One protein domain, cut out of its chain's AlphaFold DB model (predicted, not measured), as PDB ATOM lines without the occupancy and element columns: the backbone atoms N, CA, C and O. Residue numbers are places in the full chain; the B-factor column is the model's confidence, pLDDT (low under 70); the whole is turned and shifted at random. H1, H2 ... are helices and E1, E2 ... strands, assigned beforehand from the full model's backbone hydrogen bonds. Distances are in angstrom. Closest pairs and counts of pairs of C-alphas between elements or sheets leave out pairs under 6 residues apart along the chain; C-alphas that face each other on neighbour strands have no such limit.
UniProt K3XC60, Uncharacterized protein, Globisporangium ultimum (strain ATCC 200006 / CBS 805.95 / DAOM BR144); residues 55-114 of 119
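This is residues 55 to 114 of the 119 residues of an uncharacterized protein of Globisporangium ultimum (strain ATCC 200006 / CBS 805.95 / DAOM BR144) (UniProt K3XC60). A small three-stranded antiparallel sheet has one long helix, H1, running along one of its faces, and the far end of H1, residues 109 to 113, sticks out with residue 114. Residues 61 to 70, in the long link between E1 and E2, loop out on the side of the sheet away from H1. The printed part has 60 residues, with three named strands and then one named helix in the order E1, E2, E3, H1; the sheet's order is E1, E2, E3, and the class is mixed, helices and strands. It is only just compact, close to loose, with a radius of gyration of the C-alphas of 12.1 A, and its outline is flat, 40 by 28 by 12 A.

E2, residues 77 to 81, and E3, residues 86 to 90, each measure 13.1 A from first to last C-alpha. E1, residues 55 to 57, measures 6.8 A and begins at C-alpha 55 (43.570, -42.165, -42.427). H1, residues 94 to 113, measures 28.9 A and ends at C-alpha 113 (35.494, -55.965, -47.412).

The strands form a meander, each the antiparallel neighbour of the one before. In the hairpin E2 and E3, N 80 and O 87 are within hydrogen-bond range at 2.8 A. In the hairpin E1 and E2, N 79 and O 56 are 2.8 A apart, also within range. H1 is on the sheet at a height over the sheet of 9.7 A, in two layers, a helix on one face of a sheet. It lies over E2 and only just over E1, on which 3 of its C-alphas fall. It runs along the strands, at 16 degrees to E2 on the local plane. The closest C-alphas of E1 and H1, those of Val 55 and Ser 105, are 7.0 A apart. In H1 every O i to N i+4 pair is within hydrogen-bond range.

The C-alphas of Ser 67 and Thr 114, the two farthest apart, are 40.3 A apart. The printed part has no cut. The link from E1 to E2 is long, with 19 residues; those from E2 to E3 and from E3 to H1 are tight. Mean pLDDT of the printed part is 80.9, and residues 64 to 65, 67 to 72 and 113 to 114 are under 70.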
ATOM      1  N   VAL A  55      43.614 -43.523 -41.881       90.25
ATOM      2  CA  VAL A  55      43.570 -42.165 -42.427       90.25
ATOM      3  C   VAL A  55      43.297 -41.247 -41.244       90.25
ATOM      4  O   VAL A  55      42.348 -41.473 -40.499       90.25
ATOM      5  N   VAL A  56      44.174 -40.275 -41.021       88.88
ATOM      6  CA  VAL A  56      44.129 -39.401 -39.848       88.88
ATOM      7  C   VAL A  56      43.955 -37.964 -40.311       88.88
ATOM      8  O   VAL A  56      44.696 -37.496 -41.172       88.88
ATOM      9  N   GLU A  57      42.974 -37.287 -39.732       88.88
ATOM     10  CA  GLU A  57      42.690 -35.875 -39.966       88.88
ATOM     11  C   GLU A  57      43.520 -34.987 -39.029       88.88
ATOM     12  O   GLU A  57      44.079 -35.455 -38.032       88.88
ATOM     13  N   ASP A  58      43.586 -33.698 -39.348       82.50
ATOM     14  CA  ASP A  58      44.287 -32.663 -38.596       82.50
ATOM     15  C   ASP A  58      45.804 -32.883 -38.454       82.50
ATOM     16  O   ASP A  58      46.448 -33.759 -39.041       82.50
ATOM     17  N   LYS A  59      46.433 -32.044 -37.629       77.50
ATOM     18  CA  LYS A  59      47.873 -32.068 -37.352       77.50
ATOM     19  C   LYS A  59      48.266 -33.127 -36.323       77.50
ATOM     20  O   LYS A  59      48.971 -32.845 -35.347       77.50
ATOM     21  N   GLN A  60      47.838 -34.368 -36.514       75.25
ATOM     22  CA  GLN A  60      48.073 -35.428 -35.530       75.25
ATOM     23  C   GLN A  60      49.489 -36.019 -35.603       75.25
ATOM     24  O   GLN A  60      50.019 -36.505 -34.594       75.25
ATOM     25  N   THR A  61      50.161 -35.916 -36.751       74.31
ATOM     26  CA  THR A  61      51.493 -36.497 -36.959       74.31
ATOM     27  C   THR A  61      52.625 -35.576 -36.516       74.31
ATOM     28  O   THR A  61      52.510 -34.350 -36.445       74.31
ATOM     29  N   ARG A  62      53.793 -36.170 -36.231       72.31
ATOM     30  CA  ARG A  62      54.999 -35.415 -35.849       72.31
ATOM     31  C   ARG A  62      55.454 -34.437 -36.935       72.31
ATOM     32  O   ARG A  62      56.154 -33.488 -36.602       72.31
ATOM     33  N   VAL A  63      55.108 -34.671 -38.203       71.38
ATOM     34  CA  VAL A  63      55.442 -33.776 -39.319       71.38
ATOM     35  C   VAL A  63      54.588 -32.517 -39.256       71.38
ATOM     36  O   VAL A  63      55.147 -31.423 -39.252       71.38
ATOM     37  N   PHE A  64      53.270 -32.656 -39.094       67.69
ATOM     38  CA  PHE A  64      52.377 -31.507 -38.961       67.69
ATOM     39  C   PHE A  64      52.567 -30.725 -37.654       67.69
ATOM     40  O   PHE A  64      52.339 -29.519 -37.611       67.69
ATOM     41  N   LYS A  65      53.081 -31.373 -36.603       69.00
ATOM     42  CA  LYS A  65      53.451 -30.711 -35.338       69.00
ATOM     43  C   LYS A  65      54.756 -29.901 -35.414       69.00
ATOM     44  O   LYS A  65      55.089 -29.204 -34.456       69.00
ATOM     45  N   ARG A  66      55.520 -29.968 -36.515       72.12
ATOM     46  CA  ARG A  66      56.740 -29.153 -36.700       72.12
ATOM     47  C   ARG A  66      56.398 -27.711 -37.064       72.12
ATOM     48  O   ARG A  66      55.384 -27.432 -37.693       72.12
ATOM     49  N   SER A  67      57.307 -26.796 -36.728       54.19
ATOM     50  CA  SER A  67      57.170 -25.346 -36.937       54.19
ATOM     51  C   SER A  67      56.773 -24.946 -38.363       54.19
ATOM     52  O   SER A  67      55.969 -24.035 -38.522       54.19
ATOM     53  N   VAL A  68      57.269 -25.656 -39.382       55.00
ATOM     54  CA  VAL A  68      56.979 -25.391 -40.807       55.00
ATOM     55  C   VAL A  68      55.509 -25.646 -41.166       55.00
ATOM     56  O   VAL A  68      54.944 -24.942 -41.994       55.00
ATOM     57  N   ALA A  69      54.860 -26.605 -40.506       58.62
ATOM     58  CA  ALA A  69      53.454 -26.936 -40.730       58.62
ATOM     59  C   ALA A  69      52.501 -26.246 -39.739       58.62
ATOM     60  O   ALA A  69      51.287 -26.287 -39.926       58.62
ATOM     61  N   LYS A  70      53.034 -25.561 -38.718       60.38
ATOM     62  CA  LYS A  70      52.250 -24.907 -37.659       60.38
ATOM     63  C   LYS A  70      51.265 -23.862 -38.200       60.38
ATOM     64  O   LYS A  70      50.195 -23.712 -37.624       60.38
ATOM     65  N   ALA A  71      51.620 -23.201 -39.304       66.31
ATOM     66  CA  ALA A  71      50.806 -22.187 -39.980       66.31
ATOM     67  C   ALA A  71      49.770 -22.751 -40.972       66.31
ATOM     68  O   ALA A  71      49.045 -21.978 -41.587       66.31
ATOM     69  N   SER A  72      49.730 -24.070 -41.184       64.44
ATOM     70  CA  SER A  72      48.676 -24.691 -42.002       64.44
ATOM     71  C   SER A  72      47.373 -24.721 -41.208       64.44
ATOM     72  O   SER A  72      47.435 -24.784 -39.986       64.44
ATOM     73  N   ASP A  73      46.211 -24.712 -41.846       74.44
ATOM     74  CA  ASP A  73      44.951 -24.907 -41.121       74.44
ATOM     75  C   ASP A  73      44.778 -26.389 -40.760       74.44
ATOM     76  O   ASP A  73      45.175 -27.270 -41.528       74.44
ATOM     77  N   ASP A  74      44.227 -26.677 -39.576       70.56
ATOM     78  CA  ASP A  74      44.041 -28.061 -39.112       70.56
ATOM     79  C   ASP A  74      43.113 -28.826 -40.075       70.56
ATOM     80  O   ASP A  74      43.498 -29.878 -40.586       70.56
ATOM     81  N   ASN A  75      42.026 -28.177 -40.510       79.31
ATOM     82  CA  ASN A  75      41.024 -28.677 -41.467       79.31
ATOM     83  C   ASN A  75      41.533 -28.811 -42.923       79.31
ATOM     84  O   ASN A  75      40.749 -28.824 -43.873       79.31
ATOM     85  N   GLN A  76      42.848 -28.819 -43.126       83.88
ATOM     86  CA  GLN A  76      43.502 -29.024 -44.418       83.88
ATOM     87  C   GLN A  76      44.583 -30.108 -44.361       83.88
ATOM     88  O   GLN A  76      45.235 -30.368 -45.370       83.88
ATOM     89  N   CYS A  77      44.817 -30.727 -43.205       87.25
ATOM     90  CA  CYS A  77      45.883 -31.704 -43.019       87.25
ATOM     91  C   CYS A  77      45.305 -33.118 -42.979       87.25
ATOM     92  O   CYS A  77      44.412 -33.404 -42.189       87.25
ATOM     93  N   ILE A  78      45.833 -34.009 -43.816       90.50
ATOM     94  CA  ILE A  78      45.463 -35.423 -43.834       90.50
ATOM     95  C   ILE A  78      46.716 -36.290 -43.880       90.50
ATOM     96  O   ILE A  78      47.670 -36.003 -44.606       90.50
ATOM     97  N   SER A  79      46.721 -37.370 -43.110       90.38
ATOM     98  CA  SER A  79      47.837 -38.306 -43.027       90.38
ATOM     99  C   SER A  79      47.377 -39.721 -43.346       90.38
ATOM    100  O   SER A  79      46.463 -40.251 -42.720       90.38
ATOM    101  N   ILE A  80      48.054 -40.363 -44.294       91.06
ATOM    102  CA  ILE A  80      47.846 -41.769 -44.650       91.06
ATOM    103  C   ILE A  80      48.920 -42.591 -43.944       91.06
ATOM    104  O   ILE A  80      50.114 -42.430 -44.215       91.06
ATOM    105  N   VAL A  81      48.507 -43.463 -43.032       88.56
ATOM    106  CA  VAL A  81      49.408 -44.269 -42.204       88.56
ATOM    107  C   VAL A  81      49.489 -45.685 -42.760       88.56
ATOM    108  O   VAL A  81      48.468 -46.332 -42.980       88.56
ATOM    109  N   THR A  82      50.712 -46.174 -42.958       88.12
ATOM    110  CA  THR A  82      51.019 -47.584 -43.225       88.12
ATOM    111  C   THR A  82      52.055 -48.088 -42.215       88.12
ATOM    112  O   THR A  82      52.723 -47.273 -41.571       88.12
ATOM    113  N   PRO A  83      52.283 -49.412 -42.089       85.81
ATOM    114  CA  PRO A  83      53.271 -49.947 -41.148       85.81
ATOM    115  C   PRO A  83      54.694 -49.440 -41.399       85.81
ATOM    116  O   PRO A  83      55.512 -49.374 -40.485       85.81
ATOM    117  N   LYS A  84      55.008 -49.103 -42.655       84.19
ATOM    118  CA  LYS A  84      56.361 -48.718 -43.071       84.19
ATOM    119  C   LYS A  84      56.579 -47.210 -43.060       84.19
ATOM    120  O   LYS A  84      57.728 -46.779 -42.979       84.19
ATOM    121  N   ARG A  85      55.522 -46.405 -43.212       83.81
ATOM    122  CA  ARG A  85      55.632 -44.944 -43.313       83.81
ATOM    123  C   ARG A  85      54.290 -44.234 -43.170       83.81
ATOM    124  O   ARG A  85      53.232 -44.823 -43.341       83.81
ATOM    125  N   THR A  86      54.368 -42.924 -42.977       86.06
ATOM    126  CA  THR A  86      53.224 -42.016 -43.055       86.06
ATOM    127  C   THR A  86      53.421 -41.058 -44.222       86.06
ATOM    128  O   THR A  86      54.525 -40.550 -44.425       86.06
ATOM    129  N   LEU A  87      52.367 -40.843 -45.005       87.12
ATOM    130  CA  LEU A  87      52.305 -39.796 -46.016       87.12
ATOM    131  C   LEU A  87      51.420 -38.669 -45.489       87.12
ATOM    132  O   LEU A  87      50.217 -38.851 -45.336       87.12
ATOM    133  N   ASP A  88      52.034 -37.526 -45.219       86.19
ATOM    134  CA  ASP A  88      51.367 -36.308 -44.766       86.19
ATOM    135  C   ASP A  88      51.055 -35.413 -45.974       86.19
ATOM    136  O   ASP A  88      51.949 -35.092 -46.761       86.19
ATOM    137  N   ILE A  89      49.790 -35.024 -46.138       86.94
ATOM    138  CA  ILE A  89      49.286 -34.223 -47.258       86.94
ATOM    139  C   ILE A  89      48.569 -32.998 -46.698       86.94
ATOM    140  O   ILE A  89      47.689 -33.111 -45.847       86.94
ATOM    141  N   ARG A  90      48.927 -31.819 -47.204       86.75
ATOM    142  CA  ARG A  90      48.169 -30.594 -46.963       86.75
ATOM    143  C   ARG A  90      47.337 -30.268 -48.200       86.75
ATOM    144  O   ARG A  90      47.896 -30.037 -49.272       86.75
ATOM    145  N   ALA A  91      46.023 -30.226 -48.043       85.62
ATOM    146  CA  ALA A  91      45.104 -29.724 -49.050       85.62
ATOM    147  C   ALA A  91      45.228 -28.197 -49.185       85.62
ATOM    148  O   ALA A  91      45.493 -27.492 -48.212       85.62
ATOM    149  N   LEU A  92      45.041 -27.677 -50.398       84.94
ATOM    150  CA  LEU A  92      45.098 -26.231 -50.647       84.94
ATOM    151  C   LEU A  92      43.786 -25.537 -50.270       84.94
ATOM    152  O   LEU A  92      43.788 -24.364 -49.899       84.94
ATOM    153  N   THR A  93      42.676 -26.268 -50.361       86.12
ATOM    154  CA  THR A  93      41.329 -25.797 -50.042       86.12
ATOM    155  C   THR A  93      40.615 -26.794 -49.127       86.12
ATOM    156  O   THR A  93      40.981 -27.969 -49.054       86.12
ATOM    157  N   LEU A  94      39.569 -26.329 -48.435       87.06
ATOM    158  CA  LEU A  94      38.698 -27.206 -47.642       87.06
ATOM    159  C   LEU A  94      37.933 -28.205 -48.530       87.06
ATOM    160  O   LEU A  94      37.651 -29.326 -48.117       87.06
ATOM    161  N   GLU A  95      37.611 -27.817 -49.764       89.56
ATOM    162  CA  GLU A  95      36.960 -28.699 -50.732       89.56
ATOM    163  C   GLU A  95      37.871 -29.871 -51.123       89.56
ATOM    164  O   GLU A  95      37.452 -31.026 -51.032       89.56
ATOM    165  N   ASP A  96      39.135 -29.591 -51.456       87.25
ATOM    166  CA  ASP A  96      40.131 -30.624 -51.762       87.25
ATOM    167  C   ASP A  96      40.326 -31.579 -50.581       87.25
ATOM    168  O   ASP A  96      40.405 -32.795 -50.769       87.25
ATOM    169  N   PHE A  97      40.371 -31.037 -49.358       89.75
ATOM    170  CA  PHE A  97      40.446 -31.830 -48.133       89.75
ATOM    171  C   PHE A  97      39.265 -32.803 -48.028       89.75
ATOM    172  O   PHE A  97      39.475 -34.008 -47.886       89.75
ATOM    173  N   ASN A  98      38.035 -32.307 -48.179       90.88
ATOM    174  CA  ASN A  98      36.825 -33.125 -48.086       90.88
ATOM    175  C   ASN A  98      36.774 -34.218 -49.164       90.88
ATOM    176  O   ASN A  98      36.370 -35.350 -48.884       90.88
ATOM    177  N   ILE A  99      37.193 -33.906 -50.394       92.38
ATOM    178  CA  ILE A  99      37.259 -34.880 -51.491       92.38
ATOM    179  C   ILE A  99      38.279 -35.977 -51.174       92.38
ATOM    180  O   ILE A  99      37.966 -37.161 -51.332       92.38
ATOM    181  N   LEU A 100      39.475 -35.597 -50.714       91.06
ATOM    182  CA  LEU A 100      40.544 -36.530 -50.362       91.06
ATOM    183  C   LEU A 100      40.135 -37.439 -49.205       91.06
ATOM    184  O   LEU A 100      40.249 -38.657 -49.327       91.06
ATOM    185  N   LEU A 101      39.626 -36.857 -48.120       91.44
ATOM    186  CA  LEU A 101      39.172 -37.599 -46.951       91.44
ATOM    187  C   LEU A 101      38.093 -38.611 -47.337       91.44
ATOM    188  O   LEU A 101      38.231 -39.797 -47.050       91.44
ATOM    189  N   ARG A 102      37.060 -38.172 -48.066       92.69
ATOM    190  CA  ARG A 102      35.979 -39.056 -48.518       92.69
ATOM    191  C   ARG A 102      36.503 -40.199 -49.387       92.69
ATOM    192  O   ARG A 102      36.140 -41.348 -49.148       92.69
ATOM    193  N   GLY A 103      37.339 -39.898 -50.381       91.69
ATOM    194  CA  GLY A 103      37.866 -40.903 -51.307       91.69
ATOM    195  C   GLY A 103      38.771 -41.928 -50.623       91.69
ATOM    196  O   GLY A 103      38.660 -43.122 -50.890       91.69
ATOM    197  N   LEU A 104      39.635 -41.483 -49.708       90.94
ATOM    198  CA  LEU A 104      40.518 -42.367 -48.945       90.94
ATOM    199  C   LEU A 104      39.734 -43.243 -47.964       90.94
ATOM    200  O   LEU A 104      39.993 -44.442 -47.897       90.94
ATOM    201  N   SER A 105      38.752 -42.682 -47.256       89.88
ATOM    202  CA  SER A 105      37.900 -43.443 -46.336       89.88
ATOM    203  C   SER A 105      37.104 -44.531 -47.057       89.88
ATOM    204  O   SER A 105      37.082 -45.671 -46.598       89.88
ATOM    205  N   GLN A 106      36.518 -44.219 -48.221       88.94
ATOM    206  CA  GLN A 106      35.824 -45.208 -49.056       88.94
ATOM    207  C   GLN A 106      36.763 -46.328 -49.507       88.94
ATOM    208  O   GLN A 106      36.451 -47.506 -49.362       88.94
ATOM    209  N   LEU A 107      37.947 -45.961 -49.993       86.00
ATOM    210  CA  LEU A 107      38.944 -46.908 -50.471       86.00
ATOM    211  C   LEU A 107      39.426 -47.865 -49.361       86.00
ATOM    212  O   LEU A 107      39.553 -49.068 -49.596       86.00
ATOM    213  N   VAL A 108      39.670 -47.357 -48.149       85.81
ATOM    214  CA  VAL A 108      40.042 -48.198 -46.999       85.81
ATOM    215  C   VAL A 108      38.903 -49.158 -46.650       85.81
ATOM    216  O   VAL A 108      39.143 -50.357 -46.487       85.81
ATOM    217  N   GLN A 109      37.663 -48.671 -46.624       84.50
ATOM    218  CA  GLN A 109      36.489 -49.494 -46.343       84.50
ATOM    219  C   GLN A 109      36.304 -50.617 -47.382       84.50
ATOM    220  O   GLN A 109      36.156 -51.780 -47.006       84.50
ATOM    221  N   GLU A 110      36.397 -50.314 -48.677       83.00
ATOM    222  CA  GLU A 110      36.294 -51.303 -49.763       83.00
ATOM    223  C   GLU A 110      37.399 -52.368 -49.688       83.00
ATOM    224  O   GLU A 110      37.147 -53.562 -49.881       83.00
ATOM    225  N   SER A 111      38.624 -51.958 -49.350       78.50
ATOM    226  CA  SER A 111      39.756 -52.881 -49.238       78.50
ATOM    227  C   SER A 111      39.615 -53.875 -48.084       78.50
ATOM    228  O   SER A 111      40.039 -55.023 -48.220       78.50
ATOM    229  N   SER A 112      38.954 -53.479 -46.991       70.19
ATOM    230  CA  SER A 112      38.663 -54.377 -45.866       70.19
ATOM    231  C   SER A 112      37.568 -55.407 -46.174       70.19
ATOM    232  O   SER A 112      37.621 -56.516 -45.661       70.19
ATOM    233  N   CYS A 113      36.624 -55.090 -47.069       57.75
ATOM    234  CA  CYS A 113      35.494 -55.965 -47.412       57.75
ATOM    235  C   CYS A 113      35.856 -57.084 -48.411       57.75
ATOM    236  O   CYS A 113      35.105 -58.039 -48.588       57.75
ATOM    237  N   THR A 114      36.999 -56.979 -49.095       55.81
ATOM    238  CA  THR A 114      37.368 -57.907 -50.184       55.81
ATOM    239  C   THR A 114      37.986 -59.226 -49.669       55.81
ATOM    240  O   THR A 114      38.275 -60.116 -50.462       55.81
TER     241      THR A 114